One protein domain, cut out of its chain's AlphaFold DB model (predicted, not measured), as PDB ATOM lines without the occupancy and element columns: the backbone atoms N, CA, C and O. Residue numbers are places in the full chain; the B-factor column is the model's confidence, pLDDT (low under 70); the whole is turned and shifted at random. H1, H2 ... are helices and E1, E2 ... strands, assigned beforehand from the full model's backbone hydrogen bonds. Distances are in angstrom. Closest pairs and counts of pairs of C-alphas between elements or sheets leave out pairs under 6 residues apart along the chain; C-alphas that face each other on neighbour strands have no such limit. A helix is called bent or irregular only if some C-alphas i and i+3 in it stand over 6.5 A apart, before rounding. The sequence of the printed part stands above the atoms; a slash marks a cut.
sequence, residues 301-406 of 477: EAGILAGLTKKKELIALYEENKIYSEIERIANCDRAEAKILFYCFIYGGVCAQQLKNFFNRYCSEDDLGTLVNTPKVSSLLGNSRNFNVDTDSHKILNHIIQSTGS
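What this domain is: This is residues 301 to 406 of the 477 residues of the protein "POLAc domain-containing protein" of Parabacteroides distasonis (UniProt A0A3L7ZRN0). The strand hairpin E1 and E2 forms one end of the domain, and the longest helix, H7, packs on it, between the hairpin and mostly crossed helices. H1, H4 and H6 pack on H7, H2 folds back along H1, and H3 packs on H4 and H5 at the far end. The 106 printed residues include seven named helices and two strands, in order H1 H2 H3 H4 H5 H6 E1 E2 H7, with an antiparallel sheet E1 - E2. The class is mostly helix; the whole is compact, with a radius of gyration of the C-alphas of 13.4 A and spans of 37 by 26 by 23 A.

How they stand to each other: E1, residues 376 to 379, and E2, residues 382 to 386, form an antiparallel hairpin at 152 degrees; N 377 and O 385, 2.9 A apart, are within hydrogen-bond range. The closest C-alphas of E1 and H7, residues 389 to 406, are those of Ser 379 and Thr 404, 4.7 A. The hub H7 touches H1, residues 301 to 309 (Ile 401 and Ile 304, 6.2 A), H4, residues 335 to 348 (Asn 398 and Tyr 347, 4.8 A), and H6, residues 365 to 372 (Ile 396 and Val 372, 6.0 A), by closest C-alphas. H1 forms a helical hairpin with H2, residues 312 to 319, at a shallow tilt of 23 degrees. H3, residues 323 to 331, touches H4, about perpendicular at 85 degrees, with the C-alphas of Glu 328 and Ala 338 closest, 5.5 A. H3 touches H5, residues 353 to 362, at a steep tilt of 51 degrees, with the C-alphas of Ala 331 and Gln 354 closest, 4.9 A. Every O i to N i+4 pair is within hydrogen-bond range in H1, H2, H3 and H4, but 4 of 6 in H5, 3 of 4 in H6 and 9 of 14 in H7.

Where its parts are: H1 begins at C-alpha 301 (-38.202, 10.017, -7.507), and H7 ends at C-alpha 406 (-48.123, 8.707, -4.756). H7 is 23.0 A long, H4 19.2 A and H5 15.3 A. H7 has a kink of 42 degrees near residue 396. H5 and H7 are irregular: C-alphas 354 and 357 are 7.0 A apart, 391 and 394 8.1 A.

The domain as a whole: The two C-alphas farthest apart, those of Asn 332 and Gly 382, are 38.4 A apart. The printed part has no cut, and its links between named elements are tight. Confidence is under 70 at residues 344, 347 to 354, 373, and 393 to 394.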
ATOM      1  N   GLU A 301     -38.027  10.206  -6.064       91.56
ATOM      2  CA  GLU A 301     -38.202  10.017  -7.507       91.56
ATOM      3  C   GLU A 301     -37.035   9.278  -8.166       91.56
ATOM      4  O   GLU A 301     -37.231   8.577  -9.157       91.56
ATOM      5  N   ALA A 302     -35.828   9.407  -7.612       92.00
ATOM      6  CA  ALA A 302     -34.654   8.712  -8.118       92.00
ATOM      7  C   ALA A 302     -34.698   7.212  -7.803       92.00
ATOM      8  O   ALA A 302     -34.394   6.403  -8.676       92.00
ATOM      9  N   GLY A 303     -35.167   6.844  -6.608       94.81
ATOM     10  CA  GLY A 303     -35.438   5.450  -6.258       94.81
ATOM     11  C   GLY A 303     -36.522   4.833  -7.142       94.81
ATOM     12  O   GLY A 303     -36.374   3.707  -7.604       94.81
ATOM     13  N   ILE A 304     -37.587   5.583  -7.445       94.94
ATOM     14  CA  ILE A 304     -38.652   5.117  -8.347       94.94
ATOM     15  C   ILE A 304     -38.102   4.889  -9.758       94.94
ATOM     16  O   ILE A 304     -38.363   3.847 -10.349       94.94
ATOM     17  N   LEU A 305     -37.305   5.822 -10.290       92.19
ATOM     18  CA  LEU A 305     -36.656   5.650 -11.594       92.19
ATOM     19  C   LEU A 305     -35.730   4.420 -11.613       92.19
ATOM     20  O   LEU A 305     -35.770   3.638 -12.565       92.19
ATOM     21  N   ALA A 306     -34.935   4.217 -10.558       93.50
ATOM     22  CA  ALA A 306     -34.083   3.037 -10.413       93.50
ATOM     23  C   ALA A 306     -34.905   1.736 -10.419       93.50
ATOM     24  O   ALA A 306     -34.553   0.779 -11.107       93.50
ATOM     25  N   GLY A 307     -36.040   1.724  -9.716       94.12
ATOM     26  CA  GLY A 307     -36.940   0.575  -9.648       94.12
ATOM     27  C   GLY A 307     -37.652   0.278 -10.969       94.12
ATOM     28  O   GLY A 307     -37.786  -0.885 -11.346       94.12
ATOM     29  N   LEU A 308     -38.077   1.313 -11.699       92.06
ATOM     30  CA  LEU A 308     -38.736   1.169 -13.004       92.06
ATOM     31  C   LEU A 308     -37.777   0.632 -14.074       92.06
ATOM     32  O   LEU A 308     -38.155  -0.229 -14.862       92.06
ATOM     33  N   THR A 309     -36.538   1.123 -14.085       90.12
ATOM     34  CA  THR A 309     -35.521   0.759 -15.091       90.12
ATOM     35  C   THR A 309     -34.787  -0.540 -14.756       90.12
ATOM     36  O   THR A 309     -34.210  -1.168 -15.642       90.12
ATOM     37  N   LYS A 310     -34.795  -0.951 -13.478       91.00
ATOM     38  CA  LYS A 310     -34.124  -2.155 -12.952       91.00
ATOM     39  C   LYS A 310     -32.620  -2.210 -13.253       91.00
ATOM     40  O   LYS A 310     -32.019  -3.285 -13.312       91.00
ATOM     41  N   LYS A 311     -31.986  -1.052 -13.453       91.31
ATOM     42  CA  LYS A 311     -30.556  -0.960 -13.765       91.31
ATOM     43  C   LYS A 311     -29.739  -1.089 -12.490       91.31
ATOM     44  O   LYS A 311     -29.790  -0.217 -11.629       91.31
ATOM     45  N   LYS A 312     -28.946  -2.159 -12.397       92.31
ATOM     46  CA  LYS A 312     -28.129  -2.473 -11.211       92.31
ATOM     47  C   LYS A 312     -27.223  -1.318 -10.781       92.31
ATOM     48  O   LYS A 312     -27.128  -1.043  -9.594       92.31
ATOM     49  N   GLU A 313     -26.599  -0.619 -11.730       92.38
ATOM     50  CA  GLU A 313     -25.719   0.516 -11.414       92.38
ATOM     51  C   GLU A 313     -26.488   1.718 -10.847       92.38
ATOM     52  O   GLU A 313     -26.043   2.337  -9.883       92.38
ATOM     53  N   LEU A 314     -27.667   2.029 -11.401       92.81
ATOM     54  CA  LEU A 314     -28.518   3.109 -10.895       92.81
ATOM     55  C   LEU A 314     -29.123   2.762  -9.528       92.81
ATOM     56  O   LEU A 314     -29.203   3.629  -8.659       92.81
ATOM     57  N   ILE A 315     -29.504   1.497  -9.328       95.12
ATOM     58  CA  ILE A 315     -29.936   0.959  -8.034       95.12
ATOM     59  C   ILE A 315     -28.821   1.129  -6.998       95.12
ATOM     60  O   ILE A 315     -29.057   1.745  -5.964       95.12
ATOM     61  N   ALA A 316     -27.597   0.685  -7.297       95.25
ATOM     62  CA  ALA A 316     -26.467   0.819  -6.381       95.25
ATOM     63  C   ALA A 316     -26.189   2.291  -6.025       95.25
ATOM     64  O   ALA A 316     -26.044   2.636  -4.854       95.25
ATOM     65  N   LEU A 317     -26.208   3.198  -7.011       94.94
ATOM     66  CA  LEU A 317     -26.063   4.636  -6.755       94.94
ATOM     67  C   LEU A 317     -27.165   5.199  -5.853       94.94
ATOM     68  O   LEU A 317     -26.891   6.078  -5.027       94.94
ATOM     69  N   TYR A 318     -28.407   4.746  -6.039       95.56
ATOM     70  CA  TYR A 318     -29.530   5.134  -5.195       95.56
ATOM     71  C   TYR A 318     -29.326   4.641  -3.763       95.56
ATOM     72  O   TYR A 318     -29.369   5.457  -2.847       95.56
ATOM     73  N   GLU A 319     -29.057   3.351  -3.572       95.06
ATOM     74  CA  GLU A 319     -28.904   2.714  -2.257       95.06
ATOM     75  C   GLU A 319     -27.705   3.267  -1.475       95.06
ATOM     76  O   GLU A 319     -27.761   3.416  -0.257       95.06
ATOM     77  N   GLU A 320     -26.647   3.678  -2.174       94.94
ATOM     78  CA  GLU A 320     -25.500   4.365  -1.578       94.94
ATOM     79  C   GLU A 320     -25.757   5.860  -1.303       94.94
ATOM     80  O   GLU A 320     -24.870   6.558  -0.807       94.94
ATOM     81  N   ASN A 321     -26.952   6.384  -1.614       93.94
ATOM     82  CA  ASN A 321     -27.324   7.798  -1.481       93.94
ATOM     83  C   ASN A 321     -26.432   8.737  -2.332       93.94
ATOM     84  O   ASN A 321     -26.278   9.921  -2.011       93.94
ATOM     85  N   LYS A 322     -25.877   8.240  -3.448       93.94
ATOM     86  CA  LYS A 322     -24.857   8.919  -4.270       93.94
ATOM     87  C   LYS A 322     -25.351   9.518  -5.585       93.94
ATOM     88  O   LYS A 322     -24.569  10.233  -6.201       93.94
ATOM     89  N   ILE A 323     -26.611   9.329  -5.999       91.81
ATOM     90  CA  ILE A 323     -27.109   9.844  -7.298       91.81
ATOM     91  C   ILE A 323     -26.768  11.320  -7.507       91.81
ATOM     92  O   ILE A 323     -26.138  11.675  -8.500       91.81
ATOM     93  N   TYR A 324     -27.137  12.191  -6.565       90.81
ATOM     94  CA  TYR A 324     -26.871  13.620  -6.741       90.81
ATOM     95  C   TYR A 324     -25.378  13.944  -6.719       90.81
ATOM     96  O   TYR A 324     -24.961  14.794  -7.488       90.81
ATOM     97  N   SER A 325     -24.580  13.242  -5.917       92.44
ATOM     98  CA  SER A 325     -23.127  13.449  -5.866       92.44
ATOM     99  C   SER A 325     -22.427  12.984  -7.142       92.44
ATOM    100  O   SER A 325     -21.459  13.600  -7.580       92.44
ATOM    101  N   GLU A 326     -22.953  11.950  -7.792       92.75
ATOM    102  CA  GLU A 326     -22.478  11.516  -9.101       92.75
ATOM    103  C   GLU A 326     -22.866  12.513 -10.204       92.75
ATOM    104  O   GLU A 326     -22.062  12.798 -11.092       92.75
ATOM    105  N   ILE A 327     -24.056  13.115 -10.120       89.50
ATOM    106  CA  ILE A 327     -24.452  14.209 -11.018       89.50
ATOM    107  C   ILE A 327     -23.577  15.448 -10.787       89.50
ATOM    108  O   ILE A 327     -23.111  16.027 -11.764       89.50
ATOM    109  N   GLU A 328     -23.307  15.834  -9.534       90.75
ATOM    110  CA  GLU A 328     -22.386  16.931  -9.183       90.75
ATOM    111  C   GLU A 328     -21.029  16.737  -9.877       90.75
ATOM    112  O   GLU A 328     -20.525  17.654 -10.525       90.75
ATOM    113  N   ARG A 329     -20.491  15.510  -9.828       91.12
ATOM    114  CA  ARG A 329     -19.220  15.131 -10.458       91.12
ATOM    115  C   ARG A 329     -19.265  15.178 -11.988       91.12
ATOM    116  O   ARG A 329     -18.344  15.711 -12.599       91.12
ATOM    117  N   ILE A 330     -20.292  14.600 -12.613       88.50
ATOM    118  CA  ILE A 330     -20.388  14.495 -14.082       88.50
ATOM    119  C   ILE A 330     -20.735  15.841 -14.727       88.50
ATOM    120  O   ILE A 330     -20.159  16.198 -15.753       88.50
ATOM    121  N   ALA A 331     -21.679  16.574 -14.139       83.06
ATOM    122  CA  ALA A 331     -22.167  17.846 -14.662       83.06
ATOM    123  C   ALA A 331     -21.350  19.055 -14.171       83.06
ATOM    124  O   ALA A 331     -21.617  20.169 -14.618       83.06
ATOM    125  N   ASN A 332     -20.373  18.840 -13.278       84.88
ATOM    126  CA  ASN A 332     -19.555  19.874 -12.637       84.88
ATOM    127  C   ASN A 332     -20.411  21.008 -12.045       84.88
ATOM    128  O   ASN A 332     -20.295  22.171 -12.434       84.88
ATOM    129  N   CYS A 333     -21.319  20.644 -11.140       81.44
ATOM    130  CA  CYS A 333     -22.294  21.556 -10.544       81.44
ATOM    131  C   CYS A 333     -22.436  21.329  -9.034       81.44
ATOM    132  O   CYS A 333     -21.960  20.326  -8.501       81.44
ATOM    133  N   ASP A 334     -23.102  22.255  -8.339       84.31
ATOM    134  CA  ASP A 334     -23.422  22.078  -6.920       84.31
ATOM    135  C   ASP A 334     -24.618  21.127  -6.709       84.31
ATOM    136  O   ASP A 334     -25.441  20.911  -7.601       84.31
ATOM    137  N   ARG A 335     -24.779  20.582  -5.496       81.81
ATOM    138  CA  ARG A 335     -25.886  19.671  -5.152       81.81
ATOM    139  C   ARG A 335     -27.271  20.215  -5.480       81.81
ATOM    140  O   ARG A 335     -28.191  19.459  -5.806       81.81
ATOM    141  N   ALA A 336     -27.474  21.515  -5.292       75.56
ATOM    142  CA  ALA A 336     -28.769  22.132  -5.512       75.56
ATOM    143  C   ALA A 336     -29.076  22.243  -7.011       75.56
ATOM    144  O   ALA A 336     -30.242  22.138  -7.387       75.56
ATOM    145  N   GLU A 337     -28.065  22.457  -7.845       76.19
ATOM    146  CA  GLU A 337     -28.124  22.405  -9.299       76.19
ATOM    147  C   GLU A 337     -28.259  20.967  -9.804       76.19
ATOM    148  O   GLU A 337     -29.176  20.710 -10.576       76.19
ATOM    149  N   ALA A 338     -27.496  20.006  -9.276       83.75
ATOM    150  CA  ALA A 338     -27.622  18.582  -9.597       83.75
ATOM    151  C   ALA A 338     -29.058  18.064  -9.406       83.75
ATOM    152  O   ALA A 338     -29.620  17.401 -10.279       83.75
ATOM    153  N   LYS A 339     -29.702  18.432  -8.289       81.69
ATOM    154  CA  LYS A 339     -31.125  18.138  -8.055       81.69
ATOM    155  C   LYS A 339     -32.033  18.776  -9.102       81.69
ATOM    156  O   LYS A 339     -32.970  18.135  -9.563       81.69
ATOM    157  N   ILE A 340     -31.792  20.040  -9.449       74.50
ATOM    158  CA  ILE A 340     -32.592  20.747 -10.457       74.50
ATOM    159  C   ILE A 340     -32.444  20.066 -11.812       74.50
ATOM    160  O   ILE A 340     -33.456  19.777 -12.433       74.50
ATOM    161  N   LEU A 341     -31.214  19.778 -12.235       74.69
ATOM    162  CA  LEU A 341     -30.902  19.092 -13.482       74.69
ATOM    163  C   LEU A 341     -31.637  17.746 -13.555       74.69
ATOM    164  O   LEU A 341     -32.347  17.487 -14.527       74.69
ATOM    165  N   PHE A 342     -31.555  16.937 -12.495       81.94
ATOM    166  CA  PHE A 342     -32.272  15.665 -12.401       81.94
ATOM    167  C   PHE A 342     -33.795  15.831 -12.533       81.94
ATOM    168  O   PHE A 342     -34.449  15.117 -13.291       81.94
ATOM    169  N   TYR A 343     -34.375  16.812 -11.839       73.75
ATOM    170  CA  TYR A 343     -35.811  17.080 -11.906       73.75
ATOM    171  C   TYR A 343     -36.258  17.687 -13.238       73.75
ATOM    172  O   TYR A 343     -37.360  17.398 -13.690       73.75
ATOM    173  N   CYS A 344     -35.430  18.504 -13.890       67.62
ATOM    174  CA  CYS A 344     -35.693  19.004 -15.239       67.62
ATOM    175  C   CYS A 344     -35.807  17.849 -16.233       67.62
ATOM    176  O   CYS A 344     -36.691  17.872 -17.085       67.62
ATOM    177  N   PHE A 345     -34.972  16.826 -16.073       73.00
ATOM    178  CA  PHE A 345     -35.078  15.611 -16.858       73.00
ATOM    179  C   PHE A 345     -36.381  14.848 -16.549       73.00
ATOM    180  O   PHE A 345     -37.193  14.652 -17.452       73.00
ATOM    181  N   ILE A 346     -36.646  14.512 -15.278       73.38
ATOM    182  CA  ILE A 346     -37.852  13.754 -14.884       73.38
ATOM    183  C   ILE A 346     -39.150  14.462 -15.292       73.38
ATOM    184  O   ILE A 346     -40.105  13.813 -15.711       73.38
ATOM    185  N   TYR A 347     -39.217  15.785 -15.122       64.25
ATOM    186  CA  TYR A 347     -40.454  16.549 -15.293       64.25
ATOM    187  C   TYR A 347     -40.602  17.210 -16.663       64.25
ATOM    188  O   TYR A 347     -41.709  17.618 -17.015       64.25
ATOM    189  N   GLY A 348     -39.504  17.371 -17.400       58.62
ATOM    190  CA  GLY A 348     -39.446  18.159 -18.627       58.62
ATOM    191  C   GLY A 348     -38.895  17.410 -19.833       58.62
ATOM    192  O   GLY A 348     -38.905  17.991 -20.913       58.62
ATOM    193  N   GLY A 349     -38.436  16.160 -19.690       54.12
ATOM    194  CA  GLY A 349     -37.969  15.310 -20.796       54.12
ATOM    195  C   GLY A 349     -36.735  15.832 -21.545       54.12
ATOM    196  O   GLY A 349     -36.180  15.136 -22.385       54.12
ATOM    197  N   VAL A 350     -36.271  17.045 -21.239       56.09
ATOM    198  CA  VAL A 350     -35.071  17.634 -21.821       56.09
ATOM    199  C   VAL A 350     -33.893  17.240 -20.945       56.09
ATOM    200  O   VAL A 350     -33.668  17.818 -19.877       56.09
ATOM    201  N   CYS A 351     -33.116  16.264 -21.408       58.00
ATOM    202  CA  CYS A 351     -31.799  16.020 -20.844       58.00
ATOM    203  C   CYS A 351     -30.912  17.229 -21.158       58.00
ATOM    204  O   CYS A 351     -30.531  17.455 -22.310       58.00
ATOM    205  N   ALA A 352     -30.565  18.015 -20.135       62.59
ATOM    206  CA  ALA A 352     -29.524  19.026 -20.279       62.59
ATOM    207  C   ALA A 352     -28.264  18.354 -20.848       62.59
ATOM    208  O   ALA A 352     -27.942  17.227 -20.470       62.59
ATOM    209  N   GLN A 353     -27.531  19.031 -21.737       66.69
ATOM    210  CA  GLN A 353     -26.319  18.469 -22.351       66.69
ATOM    211  C   GLN A 353     -25.338  17.932 -21.288       66.69
ATOM    212  O   GLN A 353     -24.707  16.900 -21.484       66.69
ATOM    213  N   GLN A 354     -25.290  18.597 -20.130       68.88
ATOM    214  CA  GLN A 354     -24.477  18.250 -18.959       68.88
ATOM    215  C   GLN A 354     -24.862  16.909 -18.304       68.88
ATOM    216  O   GLN A 354     -24.033  16.286 -17.650       68.88
ATOM    217  N   LEU A 355     -26.106  16.453 -18.477       75.56
ATOM    218  CA  LEU A 355     -26.627  15.209 -17.908       75.56
ATOM    219  C   LEU A 355     -26.556  14.015 -18.862       75.56
ATOM    220  O   LEU A 355     -26.715  12.883 -18.409       75.56
ATOM    221  N   LYS A 356     -26.283  14.232 -20.157       77.44
ATOM    222  CA  LYS A 356     -26.256  13.146 -21.153       77.44
ATOM    223  C   LYS A 356     -25.300  12.029 -20.754       77.44
ATOM    224  O   LYS A 356     -25.648  10.862 -20.845       77.44
ATOM    225  N   ASN A 357     -24.132  12.386 -20.224       80.75
ATOM    226  CA  ASN A 357     -23.140  11.410 -19.774       80.75
ATOM    227  C   ASN A 357     -23.614  10.587 -18.567       80.75
ATOM    228  O   ASN A 357     -23.259   9.417 -18.460       80.75
ATOM    229  N   PHE A 358     -24.417  11.175 -17.671       85.56
ATOM    230  CA  PHE A 358     -25.011  10.445 -16.551       85.56
ATOM    231  C   PHE A 358     -26.037   9.428 -17.067       85.56
ATOM    232  O   PHE A 358     -25.953   8.251 -16.730       85.56
ATOM    233  N   PHE A 359     -26.964   9.854 -17.928       80.25
ATOM    234  CA  PHE A 359     -28.007   8.970 -18.455       80.25
ATOM    235  C   PHE A 359     -27.446   7.897 -19.388       80.25
ATOM    236  O   PHE A 359     -27.720   6.723 -19.183       80.25
ATOM    237  N   ASN A 360     -26.537   8.234 -20.302       81.12
ATOM    238  CA  ASN A 360     -25.875   7.235 -21.151       81.12
ATOM    239  C   ASN A 360     -25.186   6.125 -20.348       81.12
ATOM    240  O   ASN A 360     -25.090   4.998 -20.823       81.12
ATOM    241  N   ARG A 361     -24.701   6.444 -19.143       84.50
ATOM    242  CA  ARG A 361     -24.050   5.475 -18.267       84.50
ATOM    243  C   ARG A 361     -25.043   4.669 -17.431       84.50
ATOM    244  O   ARG A 361     -24.906   3.458 -17.347       84.50
ATOM    245  N   TYR A 362     -26.012   5.330 -16.800       86.44
ATOM    246  CA  TYR A 362     -26.821   4.716 -15.740       86.44
ATOM    247  C   TYR A 362     -28.274   4.407 -16.139       86.44
ATOM    248  O   TYR A 362     -28.919   3.596 -15.475       86.44
ATOM    249  N   CYS A 363     -28.804   5.047 -17.185       82.12
ATOM    250  CA  CYS A 363     -30.176   4.886 -17.682       82.12
ATOM    251  C   CYS A 363     -30.313   5.539 -19.071       82.12
ATOM    252  O   CYS A 363     -30.556   6.747 -19.155       82.12
ATOM    253  N   SER A 364     -30.116   4.770 -20.146       76.94
ATOM    254  CA  SER A 364     -30.037   5.309 -21.512       76.94
ATOM    255  C   SER A 364     -31.387   5.830 -22.025       76.94
ATOM    256  O   SER A 364     -32.441   5.542 -21.455       76.94
ATOM    257  N   GLU A 365     -31.379   6.583 -23.130       73.88
ATOM    258  CA  GLU A 365     -32.619   7.002 -23.804       73.88
ATOM    259  C   GLU A 365     -33.467   5.801 -24.255       73.88
ATOM    260  O   GLU A 365     -34.688   5.855 -24.136       73.88
ATOM    261  N   ASP A 366     -32.843   4.693 -24.667       75.88
ATOM    262  CA  ASP A 366     -33.555   3.460 -25.027       75.88
ATOM    263  C   ASP A 366     -34.277   2.845 -23.823       75.88
ATOM    264  O   ASP A 366     -35.439   2.445 -23.928       75.88
ATOM    265  N   ASP A 367     -33.624   2.829 -22.653       77.56
ATOM    266  CA  ASP A 367     -34.223   2.338 -21.408       77.56
ATOM    267  C   ASP A 367     -35.492   3.129 -21.063       77.56
ATOM    268  O   ASP A 367     -36.501   2.570 -20.632       77.56
ATOM    269  N   LEU A 368     -35.461   4.436 -21.317       76.12
ATOM    270  CA  LEU A 368     -36.574   5.351 -21.089       76.12
ATOM    271  C   LEU A 368     -37.640   5.252 -22.182       76.12
ATOM    272  O   LEU A 368     -38.827   5.361 -21.879       76.12
ATOM    273  N   GLY A 369     -37.250   5.006 -23.433       72.56
ATOM    274  CA  GLY A 369     -38.161   4.839 -24.565       72.56
ATOM    275  C   GLY A 369     -39.176   3.720 -24.330       72.56
ATOM    276  O   GLY A 369     -40.353   3.867 -24.664       72.56
ATOM    277  N   THR A 370     -38.770   2.650 -23.639       74.56
ATOM    278  CA  THR A 370     -39.689   1.569 -23.234       74.56
ATOM    279  C   THR A 370     -40.799   2.027 -22.282       74.56
ATOM    280  O   THR A 370     -41.884   1.449 -22.288       74.56
ATOM    281  N   LEU A 371     -40.564   3.087 -21.501       75.12
ATOM    282  CA  LEU A 371     -41.535   3.668 -20.569       75.12
ATOM    283  C   LEU A 371     -42.428   4.730 -21.229       75.12
ATOM    284  O   LEU A 371     -43.502   5.028 -20.709       75.12
ATOM    285  N   VAL A 372     -41.986   5.326 -22.342       72.12
ATOM    286  CA  VAL A 372     -42.590   6.538 -22.929       72.12
ATOM    287  C   VAL A 372     -43.414   6.255 -24.197       72.12
ATOM    288  O   VAL A 372     -44.285   7.047 -24.544       72.12
ATOM    289  N   ASN A 373     -43.230   5.104 -24.852       62.88
ATOM    290  CA  ASN A 373     -43.839   4.786 -26.157       62.88
ATOM    291  C   ASN A 373     -45.306   4.306 -26.115       62.88
ATOM    292  O   ASN A 373     -45.729   3.505 -26.948       62.88
ATOM    293  N   THR A 374     -46.110   4.785 -25.166       71.31
ATOM    294  CA  THR A 374     -47.547   4.479 -25.116       71.31
ATOM    295  C   THR A 374     -48.371   5.748 -24.896       71.31
ATOM    296  O   THR A 374     -48.054   6.538 -24.004       71.31
ATOM    297  N   PRO A 375     -49.463   5.953 -25.658       77.25
ATOM    298  CA  PRO A 375     -50.359   7.089 -25.454       77.25
ATOM    299  C   PRO A 375     -51.096   7.013 -24.112       77.25
ATOM    300  O   PRO A 375     -51.529   8.039 -23.599       77.25
ATOM    301  N   LYS A 376     -51.225   5.820 -23.518       87.56
ATOM    302  CA  LYS A 376     -51.832   5.610 -22.201       87.56
ATOM    303  C   LYS A 376     -50.791   5.080 -21.229       87.56
ATOM    304  O   LYS A 376     -50.255   3.991 -21.430       87.56
ATOM    305  N   VAL A 377     -50.519   5.835 -20.171       88.88
ATOM    306  CA  VAL A 377     -49.474   5.500 -19.191       88.88
ATOM    307  C   VAL A 377     -50.058   5.408 -17.797       88.88
ATOM    308  O   VAL A 377     -50.949   6.176 -17.441       88.88
ATOM    309  N   SER A 378     -49.543   4.486 -16.995       91.31
ATOM    310  CA  SER A 378     -50.073   4.177 -15.669       91.31
ATOM    311  C   SER A 378     -48.938   4.068 -14.654       91.31
ATOM    312  O   SER A 378     -47.790   3.796 -15.006       91.31
ATOM    313  N   SER A 379     -49.267   4.262 -13.380       93.31
ATOM    314  CA  SER A 379     -48.436   3.788 -12.272       93.31
ATOM    315  C   SER A 379     -48.424   2.254 -12.215       93.31
ATOM    316  O   SER A 379     -49.157   1.580 -12.946       93.31
ATOM    317  N   LEU A 380     -47.665   1.696 -11.270       94.06
ATOM    318  CA  LEU A 380     -47.640   0.251 -11.002       94.06
ATOM    319  C   LEU A 380     -49.006  -0.351 -10.620       94.06
ATOM    320  O   LEU A 380     -49.185  -1.562 -10.727       94.06
ATOM    321  N   LEU A 381     -49.982   0.465 -10.200       95.25
ATOM    322  CA  LEU A 381     -51.365   0.034  -9.984       95.25
ATOM    323  C   LEU A 381     -52.348   1.091 -10.508       95.25
ATOM    324  O   LEU A 381     -52.911   1.886  -9.754       95.25
ATOM    325  N   GLY A 382     -52.566   1.098 -11.823       93.94
ATOM    326  CA  GLY A 382     -53.494   2.014 -12.492       93.94
ATOM    327  C   GLY A 382     -53.034   3.474 -12.420       93.94
ATOM    328  O   GLY A 382     -51.851   3.773 -12.515       93.94
ATOM    329  N   ASN A 383     -53.970   4.391 -12.238       94.25
ATOM    330  CA  ASN A 383     -53.837   5.840 -12.342       94.25
ATOM    331  C   ASN A 383     -53.428   6.190 -13.764       94.25
ATOM    332  O   ASN A 383     -52.430   6.871 -14.013       94.25
ATOM    333  N   SER A 384     -54.158   5.578 -14.693       93.44
ATOM    334  CA  SER A 384     -53.840   5.656 -16.101       93.44
ATOM    335  C   SER A 384     -54.187   7.038 -16.612       93.44
ATOM    336  O   SER A 384     -55.233   7.575 -16.262       93.44
ATOM    337  N   ARG A 385     -53.342   7.591 -17.468       90.31
ATOM    338  CA  ARG A 385     -53.580   8.869 -18.119       90.31
ATOM    339  C   ARG A 385     -53.271   8.772 -19.600       90.31
ATOM    340  O   ARG A 385     -52.236   8.223 -19.975       90.31
ATOM    341  N   ASN A 386     -54.162   9.321 -20.417       87.94
ATOM    342  CA  ASN A 386     -53.906   9.485 -21.841       87.94
ATOM    343  C   ASN A 386     -53.130  10.783 -22.095       87.94
ATOM    344  O   ASN A 386     -53.461  11.841 -21.550       87.94
ATOM    345  N   PHE A 387     -52.103  10.692 -22.928       84.38
ATOM    346  CA  PHE A 387     -51.252  11.790 -23.361       84.38
ATOM    347  C   PHE A 387     -51.257  11.890 -24.881       84.38
ATOM    348  O   PHE A 387     -51.354  10.883 -25.583       84.38
ATOM    349  N   ASN A 388     -51.092  13.110 -25.383       80.81
ATOM    350  CA  ASN A 388     -50.718  13.307 -26.771       80.81
ATOM    351  C   ASN A 388     -49.201  13.084 -26.892       80.81
ATOM    352  O   ASN A 388     -48.412  13.877 -26.383       80.81
ATOM    353  N   VAL A 389     -48.791  11.983 -27.524       72.81
ATOM    354  CA  VAL A 389     -47.375  11.572 -27.596       72.81
ATOM    355  C   VAL A 389     -46.513  12.625 -28.304       72.81
ATOM    356  O   VAL A 389     -45.376  12.854 -27.890       72.81
ATOM    357  N   ASP A 390     -47.070  13.331 -29.291       70.44
ATOM    358  CA  ASP A 390     -46.341  14.321 -30.088       70.44
ATOM    359  C   ASP A 390     -46.027  15.597 -29.292       70.44
ATOM    360  O   ASP A 390     -44.975  16.212 -29.470       70.44
ATOM    361  N   THR A 391     -46.926  16.009 -28.392       71.94
ATOM    362  CA  THR A 391     -46.815  17.291 -27.672       71.94
ATOM    363  C   THR A 391     -46.443  17.146 -26.195       71.94
ATOM    364  O   THR A 391     -45.864  18.069 -25.610       71.94
ATOM    365  N   ASP A 392     -46.722  15.990 -25.590       72.50
ATOM    366  CA  ASP A 392     -46.606  15.744 -24.151       72.50
ATOM    367  C   ASP A 392     -45.625  14.619 -23.787       72.50
ATOM    368  O   ASP A 392     -45.628  14.165 -22.642       72.50
ATOM    369  N   SER A 393     -44.743  14.191 -24.696       68.25
ATOM    370  CA  SER A 393     -43.726  13.153 -24.425       68.25
ATOM    371  C   SER A 393     -42.966  13.370 -23.105       68.25
ATOM    372  O   SER A 393     -42.790  12.452 -22.305       68.25
ATOM    373  N   HIS A 394     -42.616  14.621 -22.801       69.06
ATOM    374  CA  HIS A 394     -41.976  15.025 -21.547       69.06
ATOM    375  C   HIS A 394     -42.814  14.802 -20.271       69.06
ATOM    376  O   HIS A 394     -42.260  14.671 -19.178       69.06
ATOM    377  N   LYS A 395     -44.147  14.777 -20.378       77.88
ATOM    378  CA  LYS A 395     -45.067  14.591 -19.246       77.88
ATOM    379  C   LYS A 395     -45.327  13.123 -18.934       77.88
ATOM    380  O   LYS A 395     -45.779  12.824 -17.829       77.88
ATOM    381  N   ILE A 396     -45.034  12.222 -19.869       82.00
ATOM    382  CA  ILE A 396     -45.259  10.785 -19.704       82.00
ATOM    383  C   ILE A 396     -44.397  10.241 -18.562       82.00
ATOM    384  O   ILE A 396     -44.928   9.716 -17.581       82.00
ATOM    385  N   LEU A 397     -43.079  10.452 -18.634       82.81
ATOM    386  CA  LEU A 397     -42.144   9.998 -17.601       82.81
ATOM    387  C   LEU A 397     -42.459  10.629 -16.235       82.81
ATOM    388  O   LEU A 397     -42.485   9.944 -15.211       82.81
ATOM    389  N   ASN A 398     -42.776  11.926 -16.242       85.94
ATOM    390  CA  ASN A 398     -43.226  12.662 -15.067       85.94
ATOM    391  C   ASN A 398     -44.435  11.981 -14.408       85.94
ATOM    392  O   ASN A 398     -44.428  11.726 -13.202       85.94
ATOM    393  N   HIS A 399     -45.462  11.653 -15.195       89.69
ATOM    394  CA  HIS A 399     -46.669  11.014 -14.683       89.69
ATOM    395  C   HIS A 399     -46.372   9.652 -14.078       89.69
ATOM    396  O   HIS A 399     -46.783   9.419 -12.945       89.69
ATOM    397  N   ILE A 400     -45.631   8.783 -14.771       90.81
ATOM    398  CA  ILE A 400     -45.295   7.436 -14.282       90.81
ATOM    399  C   ILE A 400     -44.575   7.518 -12.932       90.81
ATOM    400  O   ILE A 400     -44.976   6.858 -11.972       90.81
ATOM    401  N   ILE A 401     -43.554   8.373 -12.827       91.75
ATOM    402  CA  ILE A 401     -42.758   8.513 -11.604       91.75
ATOM    403  C   ILE A 401     -43.596   9.109 -10.470       91.75
ATOM    404  O   ILE A 401     -43.638   8.553  -9.373       91.75
ATOM    405  N   GLN A 402     -44.300  10.217 -10.712       91.94
ATOM    406  CA  GLN A 402     -45.064  10.889  -9.660       91.94
ATOM    407  C   GLN A 402     -46.276  10.076  -9.192       91.94
ATOM    408  O   GLN A 402     -46.560  10.049  -7.995       91.94
ATOM    409  N   SER A 403     -46.986   9.419 -10.113       94.44
ATOM    410  CA  SER A 403     -48.134   8.572  -9.777       94.44
ATOM    411  C   SER A 403     -47.712   7.325  -9.005       94.44
ATOM    412  O   SER A 403     -48.353   6.978  -8.013       94.44
ATOM    413  N   THR A 404     -46.589   6.707  -9.381       96.56
ATOM    414  CA  THR A 404     -45.991   5.596  -8.626       96.56
ATOM    415  C   THR A 404     -45.514   6.053  -7.248       96.56
ATOM    416  O   THR A 404     -45.749   5.366  -6.256       96.56
ATOM    417  N   GLY A 405     -44.931   7.248  -7.147       96.50
ATOM    418  CA  GLY A 405     -44.566   7.828  -5.855       96.50
ATOM    419  C   GLY A 405     -45.779   8.062  -4.959       96.50
ATOM    420  O   GLY A 405     -45.753   7.718  -3.780       96.50
ATOM    421  N   SER A 406     -46.884   8.560  -5.517       96.81
ATOM    422  CA  SER A 406     -48.123   8.707  -4.756       96.81
ATOM    423  C   SER A 406     -48.693   7.363  -4.299       96.81
ATOM    424  O   SER A 406     -49.215   7.287  -3.190       96.81
TER     425      SER A 406